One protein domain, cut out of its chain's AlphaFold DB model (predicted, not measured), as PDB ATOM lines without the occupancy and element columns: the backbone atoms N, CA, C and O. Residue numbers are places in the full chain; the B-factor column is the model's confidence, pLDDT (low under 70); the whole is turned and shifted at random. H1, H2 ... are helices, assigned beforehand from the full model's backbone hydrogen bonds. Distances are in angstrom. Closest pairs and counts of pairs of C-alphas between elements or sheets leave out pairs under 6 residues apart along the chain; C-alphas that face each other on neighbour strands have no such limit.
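What this domain is: This is residues 28 to 100 of the 106 residues of an uncharacterized protein of Enterococcus faecium EnGen0180 (UniProt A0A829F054). Three shorter helices, H1, H2 and H3, form a row in zigzag with H2 in the middle, and the longest helix, H4, runs back along one face of this row, from H3 past H2 toward the end of H1, crossing H2 nearly at a right angle. Between H2 and H3 the backbone makes a long loop, of which residues 55 to 62 stick out free. The printed part has 73 residues with four named helices, in the order H1, H2, H3, H4, and no named strand; the class is all helix. It is only just compact, close to loose, with a radius of gyration of the C-alphas of 13.2 A, and elongated, spanning 40 by 26 by 17 A.

Where its parts are: Start at Leu 28 and go on to C-alpha 30 at (325.186, 294.187, 305.705), where H1 begins; it takes residues 30 to 37 and is 10.7 A long from first to last C-alpha. Next comes H2, residues 41 to 51, 15.5 A long; find its first C-alpha at (318.686, 297.645, 322.823). After residues 52 to 68, which hold no named element, you reach H3, residues 69 to 75, 10.1 A long. Last is H4, residues 84 to 99, 21.8 A long, ending at C-alpha 99 at (322.325, 306.336, 314.062).

How they stand to each other: Look first at H2, the hub, which touches three helices. H2 and H4 touch about perpendicular, at 75 degrees; their closest C-alphas, those of Pro 43 and Leu 95, are 4.7 A apart, and H4 touches H2 with residues 91 to 98 alone. H1 and H2 are a helical hairpin and only just touch, with 3 pairs of C-alphas within 8 A, the closest being Ile 36 and Gln 44 at 6.0 A; they run opposite ways at a steep tilt of 43 degrees. H2 and H3 also only just touch, with 3 such pairs, the closest C-alphas being those of Ile 46 and Leu 72, 7.1 A apart; they run opposite ways at a steep tilt of 50 degrees. H3 and H4 only just touch, again with 3 pairs, about perpendicular at 79 degrees; H4 does so with residues 84 to 88 alone, and the closest C-alphas, of Phe 73 and Lys 84, are 7.4 A apart. H1 and H4 are close but not clearly touching, the C-alphas of Ser 35 and Ser 99 being closest at 7.4 A. H1 and H3 are apart. In H1, H3 and H4 every O i to N i+4 pair is within hydrogen-bond range; in H2, 6 of 7 are.

The domain as a whole: The two C-alphas farthest apart, those of Lys 57 and Ser 82, are 40.6 A apart. The printed part has no cut. The link from H1 to H2 is tight, that from H3 to H4 short, and that from H2 to H3 long, with 17 residues. The mean pLDDT of the printed part is 77.7; it is under 70 at residues 28 to 31, 56, 77 to 83 and 100.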
ATOM      1  N   LEU A  28     318.136 294.259 304.533       58.09
ATOM      2  CA  LEU A  28     319.026 295.318 304.984       58.09
ATOM      3  C   LEU A  28     320.404 295.053 304.378       58.09
ATOM      4  O   LEU A  28     320.836 293.905 304.279       58.09
ATOM      5  N   SER A  29     321.094 296.112 303.960       66.25
ATOM      6  CA  SER A  29     322.512 296.000 303.609       66.25
ATOM      7  C   SER A  29     323.295 295.497 304.825       66.25
ATOM      8  O   SER A  29     322.966 295.879 305.946       66.25
ATOM      9  N   ASN A  30     324.343 294.696 304.616       67.06
ATOM     10  CA  ASN A  30     325.186 294.187 305.705       67.06
ATOM     11  C   ASN A  30     325.705 295.326 306.601       67.06
ATOM     12  O   ASN A  30     325.621 295.228 307.815       67.06
ATOM     13  N   GLN A  31     326.081 296.460 306.003       66.50
ATOM     14  CA  GLN A  31     326.507 297.665 306.733       66.50
ATOM     15  C   GLN A  31     325.415 298.221 307.657       66.50
ATOM     16  O   GLN A  31     325.670 298.633 308.778       66.50
ATOM     17  N   LEU A  32     324.158 298.172 307.216       71.50
ATOM     18  CA  LEU A  32     323.040 298.623 308.035       71.50
ATOM     19  C   LEU A  32     322.762 297.655 309.194       71.50
ATOM     20  O   LEU A  32     322.330 298.087 310.256       71.50
ATOM     21  N   VAL A  33     322.998 296.353 309.006       73.56
ATOM     22  CA  VAL A  33     322.886 295.358 310.082       73.56
ATOM     23  C   VAL A  33     323.970 295.584 311.134       73.56
ATOM     24  O   VAL A  33     323.641 295.606 312.319       73.56
ATOM     25  N   ASP A  34     325.212 295.811 310.705       70.69
ATOM     26  CA  ASP A  34     326.346 296.091 311.589       70.69
ATOM     27  C   ASP A  34     326.064 297.339 312.449       70.69
ATOM     28  O   ASP A  34     326.047 297.251 313.678       70.69
ATOM     29  N   SER A  35     325.645 298.441 311.815       71.38
ATOM     30  CA  SER A  35     325.226 299.673 312.499       71.38
ATOM     31  C   SER A  35     324.121 299.451 313.541       71.38
ATOM     32  O   SER A  35     324.144 300.047 314.617       71.38
ATOM     33  N   ILE A  36     323.140 298.587 313.256       73.69
ATOM     34  CA  ILE A  36     322.019 298.299 314.166       73.69
ATOM     35  C   ILE A  36     322.465 297.456 315.370       73.69
ATOM     36  O   ILE A  36     321.893 297.600 316.454       73.69
ATOM     37  N   VAL A  37     323.440 296.560 315.193       76.31
ATOM     38  CA  VAL A  37     323.980 295.705 316.265       76.31
ATOM     39  C   VAL A  37     324.795 296.519 317.271       76.31
ATOM     40  O   VAL A  37     324.775 296.200 318.459       76.31
ATOM     41  N   GLU A  38     325.449 297.591 316.829       80.12
ATOM     42  CA  GLU A  38     326.200 298.501 317.702       80.12
ATOM     43  C   GLU A  38     325.306 299.414 318.564       80.12
ATOM     44  O   GLU A  38     325.776 300.029 319.525       80.12
ATOM     45  N   MET A  39     324.004 299.508 318.259       82.88
ATOM     46  CA  MET A  39     323.062 300.339 319.014       82.88
ATOM     47  C   MET A  39     322.649 299.713 320.352       82.88
ATOM     48  O   MET A  39     322.514 298.499 320.504       82.88
ATOM     49  N   ASP A  40     322.296 300.565 321.319       84.19
ATOM     50  CA  ASP A  40     321.654 300.121 322.558       84.19
ATOM     51  C   ASP A  40     320.301 299.434 322.238       84.19
ATOM     52  O   ASP A  40     319.556 299.845 321.345       84.19
ATOM     53  N   ALA A  41     319.895 298.455 323.054       84.38
ATOM     54  CA  ALA A  41     318.686 297.645 322.823       84.38
ATOM     55  C   ALA A  41     317.366 298.442 322.669       84.38
ATOM     56  O   ALA A  41     316.395 297.942 322.100       84.38
ATOM     57  N   MET A  42     317.284 299.664 323.211       86.56
ATOM     58  CA  MET A  42     316.102 300.532 323.078       86.56
ATOM     59  C   MET A  42     316.116 301.349 321.774       86.56
ATOM     60  O   MET A  42     315.130 301.271 321.040       86.56
ATOM     61  N   PRO A  43     317.198 302.082 321.448       86.81
ATOM     62  CA  PRO A  43     317.440 302.609 320.107       86.81
ATOM     63  C   PRO A  43     317.211 301.591 318.986       86.81
ATOM     64  O   PRO A  43     316.398 301.863 318.107       86.81
ATOM     65  N   GLN A  44     317.790 300.391 319.078       84.88
ATOM     66  CA  GLN A  44     317.619 299.320 318.090       84.88
ATOM     67  C   GLN A  44     316.137 299.025 317.795       84.88
ATOM     68  O   GLN A  44     315.707 299.008 316.642       84.88
ATOM     69  N   LYS A  45     315.316 298.852 318.840       84.62
ATOM     70  CA  LYS A  45     313.874 298.580 318.695       84.62
ATOM     71  C   LYS A  45     313.124 299.717 318.005       84.62
ATOM     72  O   LYS A  45     312.223 299.457 317.212       84.62
ATOM     73  N   ILE A  46     313.463 300.969 318.311       84.88
ATOM     74  CA  ILE A  46     312.817 302.139 317.699       84.88
ATOM     75  C   ILE A  46     313.262 302.304 316.248       84.88
ATOM     76  O   ILE A  46     312.432 302.612 315.396       84.88
ATOM     77  N   TYR A  47     314.543 302.073 315.971       84.81
ATOM     78  CA  TYR A  47     315.113 302.144 314.634       84.81
ATOM     79  C   TYR A  47     314.464 301.114 313.704       84.81
ATOM     80  O   TYR A  47     313.906 301.473 312.668       84.81
ATOM     81  N   LEU A  48     314.410 299.850 314.137       82.31
ATOM     82  CA  LEU A  48     313.725 298.777 313.412       82.31
ATOM     83  C   LEU A  48     312.230 299.062 313.242       82.31
ATOM     84  O   LEU A  48     311.684 298.852 312.159       82.31
ATOM     85  N   TYR A  49     311.568 299.589 314.279       85.62
ATOM     86  CA  TYR A  49     310.169 300.000 314.179       85.62
ATOM     87  C   TYR A  49     309.976 301.070 313.098       85.62
ATOM     88  O   TYR A  49     309.051 300.950 312.304       85.62
ATOM     89  N   ALA A  50     310.841 302.087 313.035       84.62
ATOM     90  CA  ALA A  50     310.773 303.141 312.025       84.62
ATOM     91  C   ALA A  50     311.046 302.613 310.607       84.62
ATOM     92  O   ALA A  50     310.298 302.949 309.689       84.62
ATOM     93  N   ILE A  51     312.052 301.749 310.431       79.25
ATOM     94  CA  ILE A  51     312.346 301.106 309.139       79.25
ATOM     95  C   ILE A  51     311.169 300.257 308.664       79.25
ATOM     96  O   ILE A  51     310.848 300.277 307.481       79.25
ATOM     97  N   GLY A  52     310.475 299.566 309.570       80.38
ATOM     98  CA  GLY A  52     309.284 298.788 309.228       80.38
ATOM     99  C   GLY A  52     308.131 299.613 308.637       80.38
ATOM    100  O   GLY A  52     307.250 299.041 308.000       80.38
ATOM    101  N   HIS A  53     308.126 300.942 308.813       79.56
ATOM    102  CA  HIS A  53     307.150 301.847 308.181       79.56
ATOM    103  C   HIS A  53     307.602 302.379 306.818       79.56
ATOM    104  O   HIS A  53     306.828 303.076 306.158       79.56
ATOM    105  N   LEU A  54     308.837 302.099 306.397       77.75
ATOM    106  CA  LEU A  54     309.331 302.499 305.086       77.75
ATOM    107  C   LEU A  54     308.827 301.534 304.015       77.75
ATOM    108  O   LEU A  54     308.972 300.319 304.124       77.75
ATOM    109  N   ASP A  55     308.289 302.100 302.939       78.88
ATOM    110  CA  ASP A  55     308.103 301.381 301.687       78.88
ATOM    111  C   ASP A  55     309.304 301.691 300.776       78.88
ATOM    112  O   ASP A  55     309.419 302.821 300.293       78.88
ATOM    113  N   PRO A  56     310.209 300.729 300.512       69.50
ATOM    114  CA  PRO A  56     311.378 300.969 299.668       69.50
ATOM    115  C   PRO A  56     311.009 301.307 298.216       69.50
ATOM    116  O   PRO A  56     311.821 301.889 297.504       69.50
ATOM    117  N   LYS A  57     309.793 300.968 297.765       74.94
ATOM    118  CA  LYS A  57     309.306 301.309 296.421       74.94
ATOM    119  C   LYS A  57     308.677 302.699 296.364       74.94
ATOM    120  O   LYS A  57     308.603 303.279 295.287       74.94
ATOM    121  N   ASN A  58     308.246 303.226 297.509       79.12
ATOM    122  CA  ASN A  58     307.613 304.534 297.642       79.12
ATOM    123  C   ASN A  58     308.280 305.316 298.784       79.12
ATOM    124  O   ASN A  58     307.691 305.462 299.862       79.12
ATOM    125  N   PRO A  59     309.516 305.807 298.576       74.12
ATOM    126  CA  PRO A  59     310.234 306.535 299.609       74.12
ATOM    127  C   PRO A  59     309.462 307.802 300.020       74.12
ATOM    128  O   PRO A  59     308.870 308.480 299.173       74.12
ATOM    129  N   PRO A  60     309.444 308.154 301.318       77.88
ATOM    130  CA  PRO A  60     308.741 309.340 301.787       77.88
ATOM    131  C   PRO A  60     309.382 310.615 301.224       77.88
ATOM    132  O   PRO A  60     310.599 310.763 301.250       77.88
ATOM    133  N   PHE A  61     308.549 311.568 300.795       73.75
ATOM    134  CA  PHE A  61     308.950 312.791 300.075       73.75
ATOM    135  C   PHE A  61     310.070 313.616 300.748       73.75
ATOM    136  O   PHE A  61     310.888 314.204 300.054       73.75
ATOM    137  N   ASN A  62     310.137 313.626 302.085       80.00
ATOM    138  CA  ASN A  62     311.163 314.341 302.863       80.00
ATOM    139  C   ASN A  62     312.072 313.394 303.665       80.00
ATOM    140  O   ASN A  62     312.578 313.778 304.720       80.00
ATOM    141  N   ASN A  63     312.165 312.119 303.275       77.44
ATOM    142  CA  ASN A  63     312.910 311.082 304.003       77.44
ATOM    143  C   ASN A  63     312.518 310.987 305.495       77.44
ATOM    144  O   ASN A  63     313.298 310.571 306.346       77.44
ATOM    145  N   THR A  64     311.292 311.405 305.826       80.00
ATOM    146  CA  THR A  64     310.799 311.518 307.200       80.00
ATOM    147  C   THR A  64     309.796 310.410 307.480       80.00
ATOM    148  O   THR A  64     308.770 310.312 306.805       80.00
ATOM    149  N   VAL A  65     310.052 309.624 308.525       80.75
ATOM    150  CA  VAL A  65     309.124 308.601 309.022       80.75
ATOM    151  C   VAL A  65     308.342 309.156 310.205       80.75
ATOM    152  O   VAL A  65     308.915 309.656 311.172       80.75
ATOM    153  N   LYS A  66     307.013 309.054 310.150       82.50
ATOM    154  CA  LYS A  66     306.142 309.419 311.272       82.50
ATOM    155  C   LYS A  66     305.861 308.186 312.118       82.50
ATOM    156  O   LYS A  66     305.313 307.207 311.627       82.50
ATOM    157  N   VAL A  67     306.183 308.261 313.404       82.00
ATOM    158  CA  VAL A  67     305.955 307.178 314.367       82.00
ATOM    159  C   VAL A  67     304.964 307.604 315.447       82.00
ATOM    160  O   VAL A  67     304.956 308.747 315.906       82.00
ATOM    161  N   SER A  68     304.106 306.675 315.871       83.12
ATOM    162  CA  SER A  68     303.118 306.940 316.920       83.12
ATOM    163  C   SER A  68     303.787 307.077 318.286       83.12
ATOM    164  O   SER A  68     304.440 306.153 318.768       83.12
ATOM    165  N   LYS A  69     303.533 308.197 318.973       82.00
ATOM    166  CA  LYS A  69     303.995 308.428 320.352       82.00
ATOM    167  C   LYS A  69     303.532 307.325 321.313       82.00
ATOM    168  O   LYS A  69     304.281 306.930 322.200       82.00
ATOM    169  N   LYS A  70     302.310 306.807 321.127       82.81
ATOM    170  CA  LYS A  70     301.778 305.695 321.933       82.81
ATOM    171  C   LYS A  70     302.559 304.404 321.686       82.81
ATOM    172  O   LYS A  70     302.893 303.719 322.645       82.81
ATOM    173  N   ALA A  71     302.889 304.117 320.425       80.94
ATOM    174  CA  ALA A  71     303.688 302.948 320.067       80.94
ATOM    175  C   ALA A  71     305.107 303.040 320.646       80.94
ATOM    176  O   ALA A  71     305.575 302.084 321.253       80.94
ATOM    177  N   LEU A  72     305.750 304.213 320.574       82.88
ATOM    178  CA  LEU A  72     307.064 304.430 321.192       82.88
ATOM    179  C   LEU A  72     307.043 304.184 322.706       82.88
ATOM    180  O   LEU A  72     307.946 303.542 323.235       82.88
ATOM    181  N   PHE A  73     306.004 304.638 323.412       82.25
ATOM    182  CA  PHE A  73     305.873 304.350 324.842       82.25
ATOM    183  C   PHE A  73     305.611 302.871 325.141       82.25
ATOM    184  O   PHE A  73     306.121 302.372 326.143       82.25
ATOM    185  N   ALA A  74     304.858 302.172 324.287       82.31
ATOM    186  CA  ALA A  74     304.629 300.736 324.426       82.31
ATOM    187  C   ALA A  74     305.939 299.939 324.281       82.31
ATOM    188  O   ALA A  74     306.214 299.063 325.098       82.31
ATOM    189  N   LEU A  75     306.805 300.313 323.329       78.00
ATOM    190  CA  LEU A  75     308.127 299.693 323.144       78.00
ATOM    191  C   LEU A  75     309.025 299.822 324.387       78.00
ATOM    192  O   LEU A  75     309.832 298.936 324.668       78.00
ATOM    193  N   MET A  76     308.866 300.898 325.160       75.12
ATOM    194  CA  MET A  76     309.682 301.181 326.347       75.12
ATOM    195  C   MET A  76     309.218 300.458 327.618       75.12
ATOM    196  O   MET A  76     309.870 300.615 328.649       75.12
ATOM    197  N   SER A  77     308.123 299.683 327.566       66.69
ATOM    198  CA  SER A  77     307.645 298.805 328.654       66.69
ATOM    199  C   SER A  77     307.556 299.460 330.048       66.69
ATOM    200  O   SER A  77     307.668 298.778 331.061       66.69
ATOM    201  N   SER A  78     307.389 300.787 330.135       56.88
ATOM    202  CA  SER A  78     307.443 301.505 331.414       56.88
ATOM    203  C   SER A  78     306.076 302.055 331.817       56.88
ATOM    204  O   SER A  78     305.477 302.901 331.141       56.88
ATOM    205  N   SER A  79     305.581 301.565 332.951       48.41
ATOM    206  CA  SER A  79     304.252 301.844 333.501       48.41
ATOM    207  C   SER A  79     304.168 303.183 334.248       48.41
ATOM    208  O   SER A  79     303.081 303.751 334.319       48.41
ATOM    209  N   SER A  80     305.280 303.760 334.724       52.50
ATOM    210  CA  SER A  80     305.264 304.946 335.604       52.50
ATOM    211  C   SER A  80     305.171 306.274 334.841       52.50
ATOM    212  O   SER A  80     306.018 306.597 334.018       52.50
ATOM    213  N   SER A  81     304.105 307.045 335.077       58.31
ATOM    214  CA  SER A  81     303.712 308.252 334.321       58.31
ATOM    215  C   SER A  81     304.681 309.435 334.415       58.31
ATOM    216  O   SER A  81     304.771 310.203 333.458       58.31
ATOM    217  N   SER A  82     305.427 309.578 335.511       62.09
ATOM    218  CA  SER A  82     306.227 310.783 335.782       62.09
ATOM    219  C   SER A  82     307.545 310.862 335.006       62.09
ATOM    220  O   SER A  82     308.015 311.961 334.729       62.09
ATOM    221  N   SER A  83     308.135 309.732 334.597       68.62
ATOM    222  CA  SER A  83     309.453 309.697 333.935       68.62
ATOM    223  C   SER A  83     309.413 309.301 332.454       68.62
ATOM    224  O   SER A  83     310.454 309.312 331.791       68.62
ATOM    225  N   LYS A  84     308.232 308.990 331.890       75.06
ATOM    226  CA  LYS A  84     308.118 308.488 330.502       75.06
ATOM    227  C   LYS A  84     308.625 309.491 329.473       75.06
ATOM    228  O   LYS A  84     309.306 309.105 328.530       75.06
ATOM    229  N   HIS A  85     308.312 310.775 329.650       81.69
ATOM    230  CA  HIS A  85     308.707 311.822 328.705       81.69
ATOM    231  C   HIS A  85     310.220 312.056 328.689       81.69
ATOM    232  O   HIS A  85     310.813 312.084 327.613       81.69
ATOM    233  N   SER A  86     310.849 312.158 329.862       82.94
ATOM    234  CA  SER A  86     312.303 312.316 329.974       82.94
ATOM    235  C   SER A  86     313.043 311.097 329.429       82.94
ATOM    236  O   SER A  86     314.032 311.245 328.719       82.94
ATOM    237  N   ARG A  87     312.522 309.891 329.678       81.50
ATOM    238  CA  ARG A  87     313.096 308.652 329.148       81.50
ATOM    239  C   ARG A  87     312.950 308.545 327.633       81.50
ATOM    240  O   ARG A  87     313.904 308.166 326.969       81.50
ATOM    241  N   LEU A  88     311.799 308.934 327.082       84.81
ATOM    242  CA  LEU A  88     311.618 309.042 325.633       84.81
ATOM    243  C   LEU A  88     312.646 310.010 325.038       84.81
ATOM    244  O   LEU A  88     313.308 309.648 324.076       84.81
ATOM    245  N   LYS A  89     312.831 311.195 325.633       87.31
ATOM    246  CA  LYS A  89     313.840 312.164 325.182       87.31
ATOM    247  C   LYS A  89     315.244 311.555 325.174       87.31
ATOM    248  O   LYS A  89     315.895 311.589 324.141       87.31
ATOM    249  N   GLN A  90     315.659 310.923 326.271       86.94
ATOM    250  CA  GLN A  90     316.972 310.275 326.371       86.94
ATOM    251  C   GLN A  90     317.166 309.157 325.345       86.94
ATOM    252  O   GLN A  90     318.231 309.042 324.749       86.94
ATOM    253  N   VAL A  91     316.147 308.321 325.131       86.69
ATOM    254  CA  VAL A  91     316.231 307.224 324.160       86.69
ATOM    255  C   VAL A  91     316.308 307.766 322.731       86.69
ATOM    256  O   VAL A  91     317.066 307.228 321.933       86.69
ATOM    257  N   ILE A  92     315.573 308.834 322.407       86.69
ATOM    258  CA  ILE A  92     315.640 309.477 321.087       86.69
ATOM    259  C   ILE A  92     316.983 310.187 320.876       86.69
ATOM    260  O   ILE A  92     317.548 310.092 319.791       86.69
ATOM    261  N   GLU A  93     317.528 310.847 321.900       88.94
ATOM    262  CA  GLU A  93     318.869 311.447 321.846       88.94
ATOM    263  C   GLU A  93     319.944 310.384 321.605       88.94
ATOM    264  O   GLU A  93     320.743 310.525 320.681       88.94
ATOM    265  N   LYS A  94     319.909 309.281 322.363       88.31
ATOM    266  CA  LYS A  94     320.812 308.139 322.166       88.31
ATOM    267  C   LYS A  94     320.674 307.516 320.784       88.31
ATOM    268  O   LYS A  94     321.679 307.251 320.136       88.31
ATOM    269  N   LEU A  95     319.440 307.315 320.322       87.62
ATOM    270  CA  LEU A  95     319.171 306.815 318.978       87.62
ATOM    271  C   LEU A  95     319.817 307.715 317.929       87.62
ATOM    272  O   LEU A  95     320.495 307.213 317.043       87.62
ATOM    273  N   HIS A  96     319.636 309.031 318.035       85.31
ATOM    274  CA  HIS A  96     320.203 309.969 317.073       85.31
ATOM    275  C   HIS A  96     321.736 309.957 317.091       85.31
ATOM    276  O   HIS A  96     322.350 309.940 316.031       85.31
ATOM    277  N   GLN A  97     322.351 309.891 318.275       86.00
ATOM    278  CA  GLN A  97     323.804 309.772 318.416       86.00
ATOM    279  C   GLN A  97     324.349 308.480 317.800       86.00
ATOM    280  O   GLN A  97     325.378 308.515 317.143       86.00
ATOM    281  N   GLN A  98     323.657 307.354 317.990       82.75
ATOM    282  CA  GLN A  98     324.098 306.045 317.500       82.75
ATOM    283  C   GLN A  98     323.756 305.809 316.017       82.75
ATOM    284  O   GLN A  98     324.433 305.036 315.355       82.75
ATOM    285  N   SER A  99     322.749 306.498 315.466       73.19
ATOM    286  CA  SER A  99     322.325 306.336 314.062       73.19
ATOM    287  C   SER A  99     323.192 307.096 313.049       73.19
ATOM    288  O   SER A  99     323.043 306.879 311.851       73.19
ATOM    289  N   VAL A 100     324.033 308.034 313.493       60.44
ATOM    290  CA  VAL A 100     324.824 308.922 312.612       60.44
ATOM    291  C   VAL A 100     326.258 308.405 312.403       60.44
ATOM    292  O   VAL A 100     326.953 308.869 311.501       60.44
TER     293      VAL A 100